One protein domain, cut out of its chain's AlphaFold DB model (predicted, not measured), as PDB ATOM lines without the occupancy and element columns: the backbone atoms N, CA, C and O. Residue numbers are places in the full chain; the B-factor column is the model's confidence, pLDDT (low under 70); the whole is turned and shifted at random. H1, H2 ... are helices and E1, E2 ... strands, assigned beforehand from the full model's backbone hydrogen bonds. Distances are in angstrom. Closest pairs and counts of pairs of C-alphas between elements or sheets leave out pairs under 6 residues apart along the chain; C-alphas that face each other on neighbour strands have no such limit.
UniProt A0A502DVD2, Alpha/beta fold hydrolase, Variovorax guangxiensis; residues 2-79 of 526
ATOM      1  N   ALA A   2       9.820 -40.704  40.487       47.66
ATOM      2  CA  ALA A   2      10.837 -41.511  39.786       47.66
ATOM      3  C   ALA A   2      10.543 -43.024  39.663       47.66
ATOM      4  O   ALA A   2      10.681 -43.570  38.574       47.66
ATOM      5  N   ALA A   3      10.065 -43.679  40.727       44.66
ATOM      6  CA  ALA A   3       9.718 -45.107  40.705       44.66
ATOM      7  C   ALA A   3       8.515 -45.479  39.804       44.66
ATOM      8  O   ALA A   3       8.384 -46.635  39.423       44.66
ATOM      9  N   LEU A   4       7.641 -44.521  39.469       48.09
ATOM     10  CA  LEU A   4       6.445 -44.729  38.639       48.09
ATOM     11  C   LEU A   4       6.618 -44.221  37.199       48.09
ATOM     12  O   LEU A   4       6.000 -44.756  36.287       48.09
ATOM     13  N   THR A   5       7.433 -43.182  36.989       50.44
ATOM     14  CA  THR A   5       7.558 -42.491  35.690       50.44
ATOM     15  C   THR A   5       8.958 -42.559  35.074       50.44
ATOM     16  O   THR A   5       9.163 -42.060  33.969       50.44
ATOM     17  N   GLY A   6       9.947 -43.103  35.793       44.41
ATOM     18  CA  GLY A   6      11.358 -43.090  35.389       44.41
ATOM     19  C   GLY A   6      12.005 -41.696  35.377       44.41
ATOM     20  O   GLY A   6      13.130 -41.553  34.908       44.41
ATOM     21  N   ARG A   7      11.312 -40.656  35.865       51.56
ATOM     22  CA  ARG A   7      11.768 -39.255  35.848       51.56
ATOM     23  C   ARG A   7      11.638 -38.617  37.227       51.56
ATOM     24  O   ARG A   7      10.682 -38.895  37.950       51.56
ATOM     25  N   ARG A   8      12.559 -37.710  37.577       59.19
ATOM     26  CA  ARG A   8      12.426 -36.887  38.795       59.19
ATOM     27  C   ARG A   8      11.185 -35.990  38.720       59.19
ATOM     28  O   ARG A   8      10.387 -35.991  39.654       59.19
ATOM     29  N   PHE A   9      10.997 -35.324  37.579       66.19
ATOM     30  CA  PHE A   9       9.880 -34.416  37.320       66.19
ATOM     31  C   PHE A   9       8.993 -34.887  36.157       66.19
ATOM     32  O   PHE A   9       9.462 -35.510  35.198       66.19
ATOM     33  N   LEU A  10       7.705 -34.555  36.234       61.62
ATOM     34  CA  LEU A  10       6.768 -34.582  35.116       61.62
ATOM     35  C   LEU A  10       7.101 -33.478  34.102       61.62
ATOM     36  O   LEU A  10       7.788 -32.500  34.396       61.62
ATOM     37  N   SER A  11       6.608 -33.642  32.876       54.59
ATOM     38  CA  SER A  11       6.859 -32.693  31.788       54.59
ATOM     39  C   SER A  11       6.268 -31.317  32.110       54.59
ATOM     40  O   SER A  11       5.051 -31.181  32.165       54.59
ATOM     41  N   GLY A  12       7.126 -30.303  32.258       64.19
ATOM     42  CA  GLY A  12       6.729 -28.919  32.554       64.19
ATOM     43  C   GLY A  12       7.132 -28.404  33.939       64.19
ATOM     44  O   GLY A  12       6.958 -27.216  34.186       64.19
ATOM     45  N   TYR A  13       7.707 -29.244  34.806       70.69
ATOM     46  CA  TYR A  13       8.146 -28.851  36.153       70.69
ATOM     47  C   TYR A  13       9.669 -28.957  36.305       70.69
ATOM     48  O   TYR A  13      10.286 -29.865  35.743       70.69
ATOM     49  N   GLY A  14      10.269 -28.025  37.052       71.81
ATOM     50  CA  GLY A  14      11.713 -27.982  37.333       71.81
ATOM     51  C   GLY A  14      12.085 -28.170  38.807       71.81
ATOM     52  O   GLY A  14      13.263 -28.352  39.110       71.81
ATOM     53  N   ASP A  15      11.099 -28.144  39.701       83.25
ATOM     54  CA  ASP A  15      11.247 -28.220  41.151       83.25
ATOM     55  C   ASP A  15      10.140 -29.090  41.773       83.25
ATOM     56  O   ASP A  15       9.100 -29.364  41.160       83.25
ATOM     57  N   ASP A  16      10.406 -29.589  42.980       77.69
ATOM     58  CA  ASP A  16       9.543 -30.568  43.641       77.69
ATOM     59  C   ASP A  16       8.248 -29.921  44.189       77.69
ATOM     60  O   ASP A  16       7.186 -30.546  44.110       77.69
ATOM     61  N   ASP A  17       8.295 -28.660  44.642       79.62
ATOM     62  CA  ASP A  17       7.164 -27.951  45.266       79.62
ATOM     63  C   ASP A  17       6.102 -27.514  44.246       79.62
ATOM     64  O   ASP A  17       4.906 -27.737  44.463       79.62
ATOM     65  N   ALA A  18       6.500 -26.945  43.104       79.25
ATOM     66  CA  ALA A  18       5.580 -26.555  42.037       79.25
ATOM     67  C   ALA A  18       4.888 -27.778  41.418       79.25
ATOM     68  O   ALA A  18       3.682 -27.751  41.158       79.25
ATOM     69  N   GLN A  19       5.629 -28.878  41.238       83.56
ATOM     70  CA  GLN A  19       5.064 -30.157  40.808       83.56
ATOM     71  C   GLN A  19       4.050 -30.688  41.827       83.56
ATOM     72  O   GLN A  19       2.934 -31.051  41.454       83.56
ATOM     73  N   TYR A  20       4.420 -30.747  43.108       82.81
ATOM     74  CA  TYR A  20       3.560 -31.299  44.152       82.81
ATOM     75  C   TYR A  20       2.289 -30.458  44.346       82.81
ATOM     76  O   TYR A  20       1.187 -31.005  44.408       82.81
ATOM     77  N   THR A  21       2.421 -29.130  44.314       84.19
ATOM     78  CA  THR A  21       1.301 -28.177  44.356       84.19
ATOM     79  C   THR A  21       0.353 -28.364  43.172       84.19
ATOM     80  O   THR A  21      -0.865 -28.411  43.357       84.19
ATOM     81  N   ALA A  22       0.878 -28.526  41.952       82.19
ATOM     82  CA  ALA A  22       0.052 -28.758  40.770       82.19
ATOM     83  C   ALA A  22      -0.691 -30.104  40.832       82.19
ATOM     84  O   ALA A  22      -1.884 -30.157  40.534       82.19
ATOM     85  N   LEU A  23      -0.025 -31.172  41.284       85.75
ATOM     86  CA  LEU A  23      -0.632 -32.498  41.446       85.75
ATOM     87  C   LEU A  23      -1.713 -32.532  42.540       85.75
ATOM     88  O   LEU A  23      -2.733 -33.198  42.364       85.75
ATOM     89  N   LEU A  24      -1.525 -31.801  43.643       86.38
ATOM     90  CA  LEU A  24      -2.556 -31.612  44.669       86.38
ATOM     91  C   LEU A  24      -3.735 -30.776  44.150       86.38
ATOM     92  O   LEU A  24      -4.888 -31.115  44.406       86.38
ATOM     93  N   THR A  25      -3.466 -29.717  43.381       86.31
ATOM     94  CA  THR A  25      -4.505 -28.860  42.780       86.31
ATOM     95  C   THR A  25      -5.354 -29.637  41.769       86.31
ATOM     96  O   THR A  25      -6.583 -29.535  41.772       86.31
ATOM     97  N   ALA A  26      -4.719 -30.478  40.949       82.88
ATOM     98  CA  ALA A  26      -5.405 -31.389  40.039       82.88
ATOM     99  C   ALA A  26      -6.242 -32.434  40.804       82.88
ATOM    100  O   ALA A  26      -7.401 -32.660  40.457       82.88
ATOM    101  N   GLY A  27      -5.709 -32.994  41.899       85.69
ATOM    102  CA  GLY A  27      -6.444 -33.898  42.791       85.69
ATOM    103  C   GLY A  27      -7.678 -33.255  43.427       85.69
ATOM    104  O   GLY A  27      -8.758 -33.844  43.409       85.69
ATOM    105  N   ALA A  28      -7.557 -32.020  43.918       84.88
ATOM    106  CA  ALA A  28      -8.675 -31.255  44.470       84.88
ATOM    107  C   ALA A  28      -9.746 -30.930  43.411       84.88
ATOM    108  O   ALA A  28     -10.941 -31.055  43.682       84.88
ATOM    109  N   THR A  29      -9.328 -30.576  42.192       84.50
ATOM    110  CA  THR A  29     -10.233 -30.303  41.062       84.50
ATOM    111  C   THR A  29     -11.018 -31.559  40.669       84.50
ATOM    112  O   THR A  29     -12.243 -31.522  40.554       84.50
ATOM    113  N   PHE A  30     -10.330 -32.698  40.543       84.81
ATOM    114  CA  PHE A  30     -10.955 -33.992  40.266       84.81
ATOM    115  C   PHE A  30     -11.929 -34.405  41.383       84.81
ATOM    116  O   PHE A  30     -13.045 -34.846  41.112       84.81
ATOM    117  N   ALA A  31     -11.558 -34.194  42.647       84.69
ATOM    118  CA  ALA A  31     -12.423 -34.493  43.782       84.69
ATOM    119  C   ALA A  31     -13.718 -33.672  43.788       84.69
ATOM    120  O   ALA A  31     -14.780 -34.232  44.051       84.69
ATOM    121  N   GLN A  32     -13.657 -32.382  43.445       84.75
ATOM    122  CA  GLN A  32     -14.855 -31.551  43.288       84.75
ATOM    123  C   GLN A  32     -15.741 -32.043  42.137       84.75
ATOM    124  O   GLN A  32     -16.954 -32.149  42.308       84.75
ATOM    125  N   GLN A  33     -15.147 -32.402  40.994       82.56
ATOM    126  CA  GLN A  33     -15.879 -32.891  39.820       82.56
ATOM    127  C   GLN A  33     -16.621 -34.216  40.076       82.56
ATOM    128  O   GLN A  33     -17.719 -34.406  39.557       82.56
ATOM    129  N   TYR A  34     -16.040 -35.122  40.870       81.06
ATOM    130  CA  TYR A  34     -16.590 -36.461  41.136       81.06
ATOM    131  C   TYR A  34     -17.165 -36.639  42.557       81.06
ATOM    132  O   TYR A  34     -17.500 -37.756  42.947       81.06
ATOM    133  N   GLY A  35     -17.298 -35.559  43.338       85.56
ATOM    134  CA  GLY A  35     -17.884 -35.583  44.688       85.56
ATOM    135  C   GLY A  35     -17.075 -36.372  45.729       85.56
ATOM    136  O   GLY A  35     -17.643 -36.899  46.688       85.56
ATOM    137  N   LEU A  36     -15.760 -36.490  45.538       85.62
ATOM    138  CA  LEU A  36     -14.888 -37.349  46.341       85.62
ATOM    139  C   LEU A  36     -14.492 -36.689  47.665       85.62
ATOM    140  O   LEU A  36     -14.257 -35.482  47.742       85.62
ATOM    141  N   ARG A  37     -14.349 -37.508  48.711       84.25
ATOM    142  CA  ARG A  37     -13.852 -37.082  50.025       84.25
ATOM    143  C   ARG A  37     -12.447 -37.651  50.261       84.25
ATOM    144  O   ARG A  37     -12.273 -38.856  50.071       84.25
ATOM    145  N   PRO A  38     -11.468 -36.833  50.696       84.12
ATOM    146  CA  PRO A  38     -10.167 -37.323  51.141       84.12
ATOM    147  C   PRO A  38     -10.303 -38.449  52.173       84.12
ATOM    148  O   PRO A  38     -11.199 -38.420  53.017       84.12
ATOM    149  N   GLY A  39      -9.412 -39.434  52.100       79.94
ATOM    150  CA  GLY A  39      -9.405 -40.618  52.961       79.94
ATOM    151  C   GLY A  39      -9.868 -41.906  52.281       79.94
ATOM    152  O   GLY A  39      -9.484 -42.981  52.733       79.94
ATOM    153  N   VAL A  40     -10.614 -41.825  51.176       80.69
ATOM    154  CA  VAL A  40     -11.088 -42.997  50.415       80.69
ATOM    155  C   VAL A  40     -10.251 -43.179  49.148       80.69
ATOM    156  O   VAL A  40     -10.037 -42.215  48.411       80.69
ATOM    157  N   SER A  41      -9.787 -44.402  48.879       81.06
ATOM    158  CA  SER A  41      -9.051 -44.716  47.650       81.06
ATOM    159  C   SER A  41      -9.939 -44.671  46.405       81.06
ATOM    160  O   SER A  41     -11.121 -45.007  46.466       81.06
ATOM    161  N   LEU A  42      -9.361 -44.291  45.263       80.56
ATOM    162  CA  LEU A  42     -10.085 -44.238  43.991       80.56
ATOM    163  C   LEU A  42     -10.478 -45.641  43.499       80.56
ATOM    164  O   LEU A  42      -9.658 -46.561  43.506       80.56
ATOM    165  N   SER A  43     -11.712 -45.791  43.008       80.12
ATOM    166  CA  SER A  43     -12.155 -47.012  42.319       80.12
ATOM    167  C   SER A  43     -11.460 -47.185  40.960       80.12
ATOM    168  O   SER A  43     -10.861 -46.247  40.427       80.12
ATOM    169  N   ALA A  44     -11.559 -48.370  40.349       70.44
ATOM    170  CA  ALA A  44     -10.999 -48.620  39.017       70.44
ATOM    171  C   ALA A  44     -11.597 -47.695  37.939       70.44
ATOM    172  O   ALA A  44     -10.890 -47.217  37.052       70.44
ATOM    173  N   GLU A  45     -12.887 -47.393  38.054       72.31
ATOM    174  CA  GLU A  45     -13.640 -46.493  37.182       72.31
ATOM    175  C   GLU A  45     -13.199 -45.040  37.386       72.31
ATOM    176  O   GLU A  45     -12.997 -44.317  36.413       72.31
ATOM    177  N   GLN A  46     -12.981 -44.628  38.639       78.44
ATOM    178  CA  GLN A  46     -12.482 -43.292  38.978       78.44
ATOM    179  C   GLN A  46     -11.029 -43.102  38.517       78.44
ATOM    180  O   GLN A  46     -10.719 -42.089  37.898       78.44
ATOM    181  N   MET A  47     -10.156 -44.097  38.708       77.25
ATOM    182  CA  MET A  47      -8.790 -44.087  38.162       77.25
ATOM    183  C   MET A  47      -8.775 -43.997  36.628       77.25
ATOM    184  O   MET A  47      -7.931 -43.315  36.052       77.25
ATOM    185  N   LYS A  48      -9.726 -44.652  35.951       69.31
ATOM    186  CA  LYS A  48      -9.904 -44.571  34.493       69.31
ATOM    187  C   LYS A  48     -10.465 -43.220  34.024       69.31
ATOM    188  O   LYS A  48     -10.266 -42.855  32.868       69.31
ATOM    189  N   ALA A  49     -11.150 -42.486  34.899       76.06
ATOM    190  CA  ALA A  49     -11.704 -41.161  34.625       76.06
ATOM    191  C   ALA A  49     -10.704 -40.006  34.848       76.06
ATOM    192  O   ALA A  49     -11.010 -38.865  34.497       76.06
ATOM    193  N   LEU A  50      -9.518 -40.280  35.409       71.38
ATOM    194  CA  LEU A  50      -8.447 -39.294  35.577       71.38
ATOM    195  C   LEU A  50      -7.966 -38.763  34.218       71.38
ATOM    196  O   LEU A  50      -7.528 -39.523  33.357       71.38
ATOM    197  N   THR A  51      -7.990 -37.441  34.053       69.31
ATOM    198  CA  THR A  51      -7.511 -36.736  32.847       69.31
ATOM    199  C   THR A  51      -6.114 -36.128  33.003       69.31
ATOM    200  O   THR A  51      -5.535 -35.658  32.025       69.31
ATOM    201  N   SER A  52      -5.578 -36.125  34.221       68.00
ATOM    202  CA  SER A  52      -4.247 -35.640  34.598       68.00
ATOM    203  C   SER A  52      -3.723 -36.451  35.782       68.00
ATOM    204  O   SER A  52      -4.523 -36.936  36.583       68.00
ATOM    205  N   ASP A  53      -2.403 -36.566  35.919       81.25
ATOM    206  CA  ASP A  53      -1.792 -37.129  37.127       81.25
ATOM    207  C   ASP A  53      -2.192 -36.294  38.355       81.25
ATOM    208  O   ASP A  53      -2.305 -35.067  38.266       81.25
ATOM    209  N   ILE A  54      -2.403 -36.945  39.501       84.69
ATOM    210  CA  ILE A  54      -2.780 -36.283  40.756       84.69
ATOM    211  C   ILE A  54      -2.013 -36.841  41.957       84.69
ATOM    212  O   ILE A  54      -1.555 -37.987  41.961       84.69
ATOM    213  N   VAL A  55      -1.947 -36.045  43.023       87.75
ATOM    214  CA  VAL A  55      -1.722 -36.542  44.385       87.75
ATOM    215  C   VAL A  55      -3.072 -36.563  45.093       87.75
ATOM    216  O   VAL A  55      -3.787 -35.562  45.113       87.75
ATOM    217  N   TRP A  56      -3.414 -37.710  45.672       90.75
ATOM    218  CA  TRP A  56      -4.644 -37.928  46.424       90.75
ATOM    219  C   TRP A  56      -4.333 -38.363  47.855       90.75
ATOM    220  O   TRP A  56      -3.370 -39.089  48.088       90.75
ATOM    221  N   MET A  57      -5.142 -37.912  48.812       88.50
ATOM    222  CA  MET A  57      -4.945 -38.215  50.230       88.50
ATOM    223  C   MET A  57      -5.789 -39.427  50.629       88.50
ATOM    224  O   MET A  57      -7.019 -39.356  50.599       88.50
ATOM    225  N   GLU A  58      -5.148 -40.524  51.027       87.56
ATOM    226  CA  GLU A  58      -5.816 -41.776  51.419       87.56
ATOM    227  C   GLU A  58      -5.626 -42.077  52.898       87.56
ATOM    228  O   GLU A  58      -4.561 -41.811  53.449       87.56
ATOM    229  N   SER A  59      -6.636 -42.667  53.540       86.62
ATOM    230  CA  SER A  59      -6.524 -43.086  54.932       86.62
ATOM    231  C   SER A  59      -5.697 -44.364  55.013       86.62
ATOM    232  O   SER A  59      -6.066 -45.389  54.437       86.62
ATOM    233  N   GLN A  60      -4.586 -44.312  55.739       84.94
ATOM    234  CA  GLN A  60      -3.798 -45.483  56.103       84.94
ATOM    235  C   GLN A  60      -3.686 -45.587  57.619       84.94
ATOM    236  O   GLN A  60      -3.506 -44.596  58.323       84.94
ATOM    237  N   THR A  61      -3.769 -46.818  58.119       88.06
ATOM    238  CA  THR A  61      -3.506 -47.115  59.527       88.06
ATOM    239  C   THR A  61      -2.001 -47.203  59.730       88.06
ATOM    240  O   THR A  61      -1.357 -48.124  59.231       88.06
ATOM    241  N   VAL A  62      -1.442 -46.237  60.453       84.62
ATOM    242  CA  VAL A  62      -0.031 -46.212  60.847       84.62
ATOM    243  C   VAL A  62       0.064 -46.609  62.316       84.62
ATOM    244  O   VAL A  62      -0.725 -46.154  63.142       84.62
ATOM    245  N   THR A  63       1.023 -47.478  62.636       87.50
ATOM    246  CA  THR A  63       1.364 -47.806  64.027       87.50
ATOM    247  C   THR A  63       2.407 -46.804  64.513       87.50
ATOM    248  O   THR A  63       3.458 -46.658  63.887       87.50
ATOM    249  N   LEU A  64       2.100 -46.087  65.591       85.38
ATOM    250  CA  LEU A  64       3.002 -45.137  66.232       85.38
ATOM    251  C   LEU A  64       4.063 -45.878  67.076       85.38
ATOM    252  O   LEU A  64       3.880 -47.054  67.398       85.38
ATOM    253  N   PRO A  65       5.182 -45.226  67.456       80.19
ATOM    254  CA  PRO A  65       6.262 -45.875  68.211       80.19
ATOM    255  C   PRO A  65       5.864 -46.432  69.589       80.19
ATOM    256  O   PRO A  65       6.589 -47.258  70.135       80.19
ATOM    257  N   ASP A  66       4.731 -45.997  70.146       81.19
ATOM    258  CA  ASP A  66       4.144 -46.507  71.391       81.19
ATOM    259  C   ASP A  66       3.243 -47.748  71.191       81.19
ATOM    260  O   ASP A  66       2.675 -48.268  72.150       81.19
ATOM    261  N   GLY A  67       3.114 -48.234  69.952       81.44
ATOM    262  CA  GLY A  67       2.272 -49.373  69.580       81.44
ATOM    263  C   GLY A  67       0.800 -49.026  69.334       81.44
ATOM    264  O   GLY A  67       0.040 -49.903  68.919       81.44
ATOM    265  N   SER A  68       0.382 -47.774  69.542       88.88
ATOM    266  CA  SER A  68      -0.968 -47.328  69.193       88.88
ATOM    267  C   SER A  68      -1.144 -47.229  67.672       88.88
ATOM    268  O   SER A  68      -0.187 -47.027  66.925       88.88
ATOM    269  N   GLN A  69      -2.376 -47.396  67.185       89.31
ATOM    270  CA  GLN A  69      -2.694 -47.282  65.759       89.31
ATOM    271  C   GLN A  69      -3.553 -46.052  65.494       89.31
ATOM    272  O   GLN A  69      -4.587 -45.858  66.133       89.31
ATOM    273  N   GLN A  70      -3.154 -45.255  64.503       89.44
ATOM    274  CA  GLN A  70      -3.880 -44.068  64.077       89.44
ATOM    275  C   GLN A  70      -4.164 -44.123  62.572       89.44
ATOM    276  O   GLN A  70      -3.288 -44.430  61.765       89.44
ATOM    277  N   GLN A  71      -5.398 -43.793  62.189       87.00
ATOM    278  CA  GLN A  71      -5.739 -43.487  60.800       87.00
ATOM    279  C   GLN A  71      -5.189 -42.101  60.452       87.00
ATOM    280  O   GLN A  71      -5.579 -41.102  61.061       87.00
ATOM    281  N   VAL A  72      -4.285 -42.043  59.478       86.75
ATOM    282  CA  VAL A  72      -3.683 -40.805  58.973       86.75
ATOM    283  C   VAL A  72      -3.876 -40.704  57.466       86.75
ATOM    284  O   VAL A  72      -3.909 -41.710  56.760       86.75
ATOM    285  N   LEU A  73      -4.001 -39.477  56.963       87.31
ATOM    286  CA  LEU A  73      -4.063 -39.221  55.529       87.31
ATOM    287  C   LEU A  73      -2.647 -39.193  54.950       87.31
ATOM    288  O   LEU A  73      -1.857 -38.321  55.309       87.31
ATOM    289  N   VAL A  74      -2.341 -40.102  54.025       84.31
ATOM    290  CA  VAL A  74      -1.058 -40.130  53.304       84.31
ATOM    291  C   VAL A  74      -1.226 -39.684  51.848       84.31
ATOM    292  O   VAL A  74      -2.225 -40.038  51.215       84.31
ATOM    293  N   PRO A  75      -0.263 -38.935  51.281       83.88
ATOM    294  CA  PRO A  75      -0.285 -38.569  49.873       83.88
ATOM    295  C   PRO A  75       0.112 -39.759  48.995       83.88
ATOM    296  O   PRO A  75       1.207 -40.311  49.116       83.88
ATOM    297  N   LYS A  76      -0.759 -40.122  48.058       83.12
ATOM    298  CA  LYS A  76      -0.549 -41.186  47.075       83.12
ATOM    299  C   LYS A  76      -0.661 -40.620  45.668       83.12
ATOM    300  O   LYS A  76      -1.579 -39.865  45.362       83.12
ATOM    301  N   VAL A  77       0.283 -40.982  44.804       81.06
ATOM    302  CA  VAL A  77       0.276 -40.557  43.400       81.06
ATOM    303  C   VAL A  77      -0.624 -41.486  42.597       81.06
ATOM    304  O   VAL A  77      -0.401 -42.697  42.588       81.06
ATOM    305  N   TYR A  78      -1.581 -40.907  41.879       76.44
ATOM    306  CA  TYR A  78      -2.333 -41.585  40.833       76.44
ATOM    307  C   TYR A  78      -1.936 -41.014  39.481       76.44
ATOM    308  O   TYR A  78      -2.033 -39.809  39.258       76.44
ATOM    309  N   LEU A  79      -1.486 -41.891  38.587       75.00
ATOM    310  CA  LEU A  79      -1.238 -41.520  37.201       75.00
ATOM    311  C   LEU A  79      -2.545 -41.618  36.419       75.00
ATOM    312  O   LEU A  79      -3.280 -42.601  36.567       75.00
TER     313      LEU A  79
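What this domain is: This is residues 2 to 79 of the 526 residues of the protein "Alpha/beta fold hydrolase" of Variovorax guangxiensis (UniProt A0A502DVD2). A long antiparallel hairpin of two strands, E1 and E2, makes the longest axis, and the long helix H2 crosses it near the end where E1 begins, with its turn, residues 64 to 68, reaching away from H2. The small helix H3 lies by that same end of the hairpin, and the very short H1 lies apart from the hairpin. The printed part has 78 residues, with the order H1, H2, H3, E1, E2, and its class is mixed, helices and strands. It is only just loose, close to compact, with a radius of gyration of the C-alphas of 14.2 A and spans of 43 by 29 by 19 A.

How they stand to each other: E1, residues 54 to 63, and E2, residues 69 to 78, form a hairpin, antiparallel at 155 degrees. N 54 and O 78 are 2.9 A apart and N 62 and O 70 are 2.9 A apart, both within hydrogen-bond range. E1 bends by 54 degrees at residue 59. H2, residues 16 to 34, has 12 pairs of C-alphas within 8 A of E1, the closest those of Leu 23 and Ile 54, 4.4 A. H2 and E2 are near each other, with 7 pairs within 10 A. H3, residues 44 to 49, comes closest to E2 at the C-alphas of Met 47 and Tyr 78, 7.4 A. H2 and H3 are only just apart, 8.3 A at the closest C-alphas. H1, residues 2 to 5, is apart from H2, H3, E1 and E2. Every O i to N i+4 pair is within hydrogen-bond range in H2 and H3; H1 is too short for such a pair, and its one O i to N i+3 pair is not within range.

Where its parts are: E1 is 26.3 A long from C-alpha 54 at (-2.780, -36.283, 40.756), and E2 is 25.6 A long, ending at C-alpha 78 at (-2.333, -41.585, 40.833). H2 is 26.9 A long from C-alpha 16 at (9.543, -30.568, 43.641).

The domain as a whole: The two C-alphas farthest apart, those of Gly 12 and Asp 66, are 42.7 A apart. The printed part has no cut and no long link. The pLDDT is under 70 at residues 2 to 12, 48 and 51 to 52.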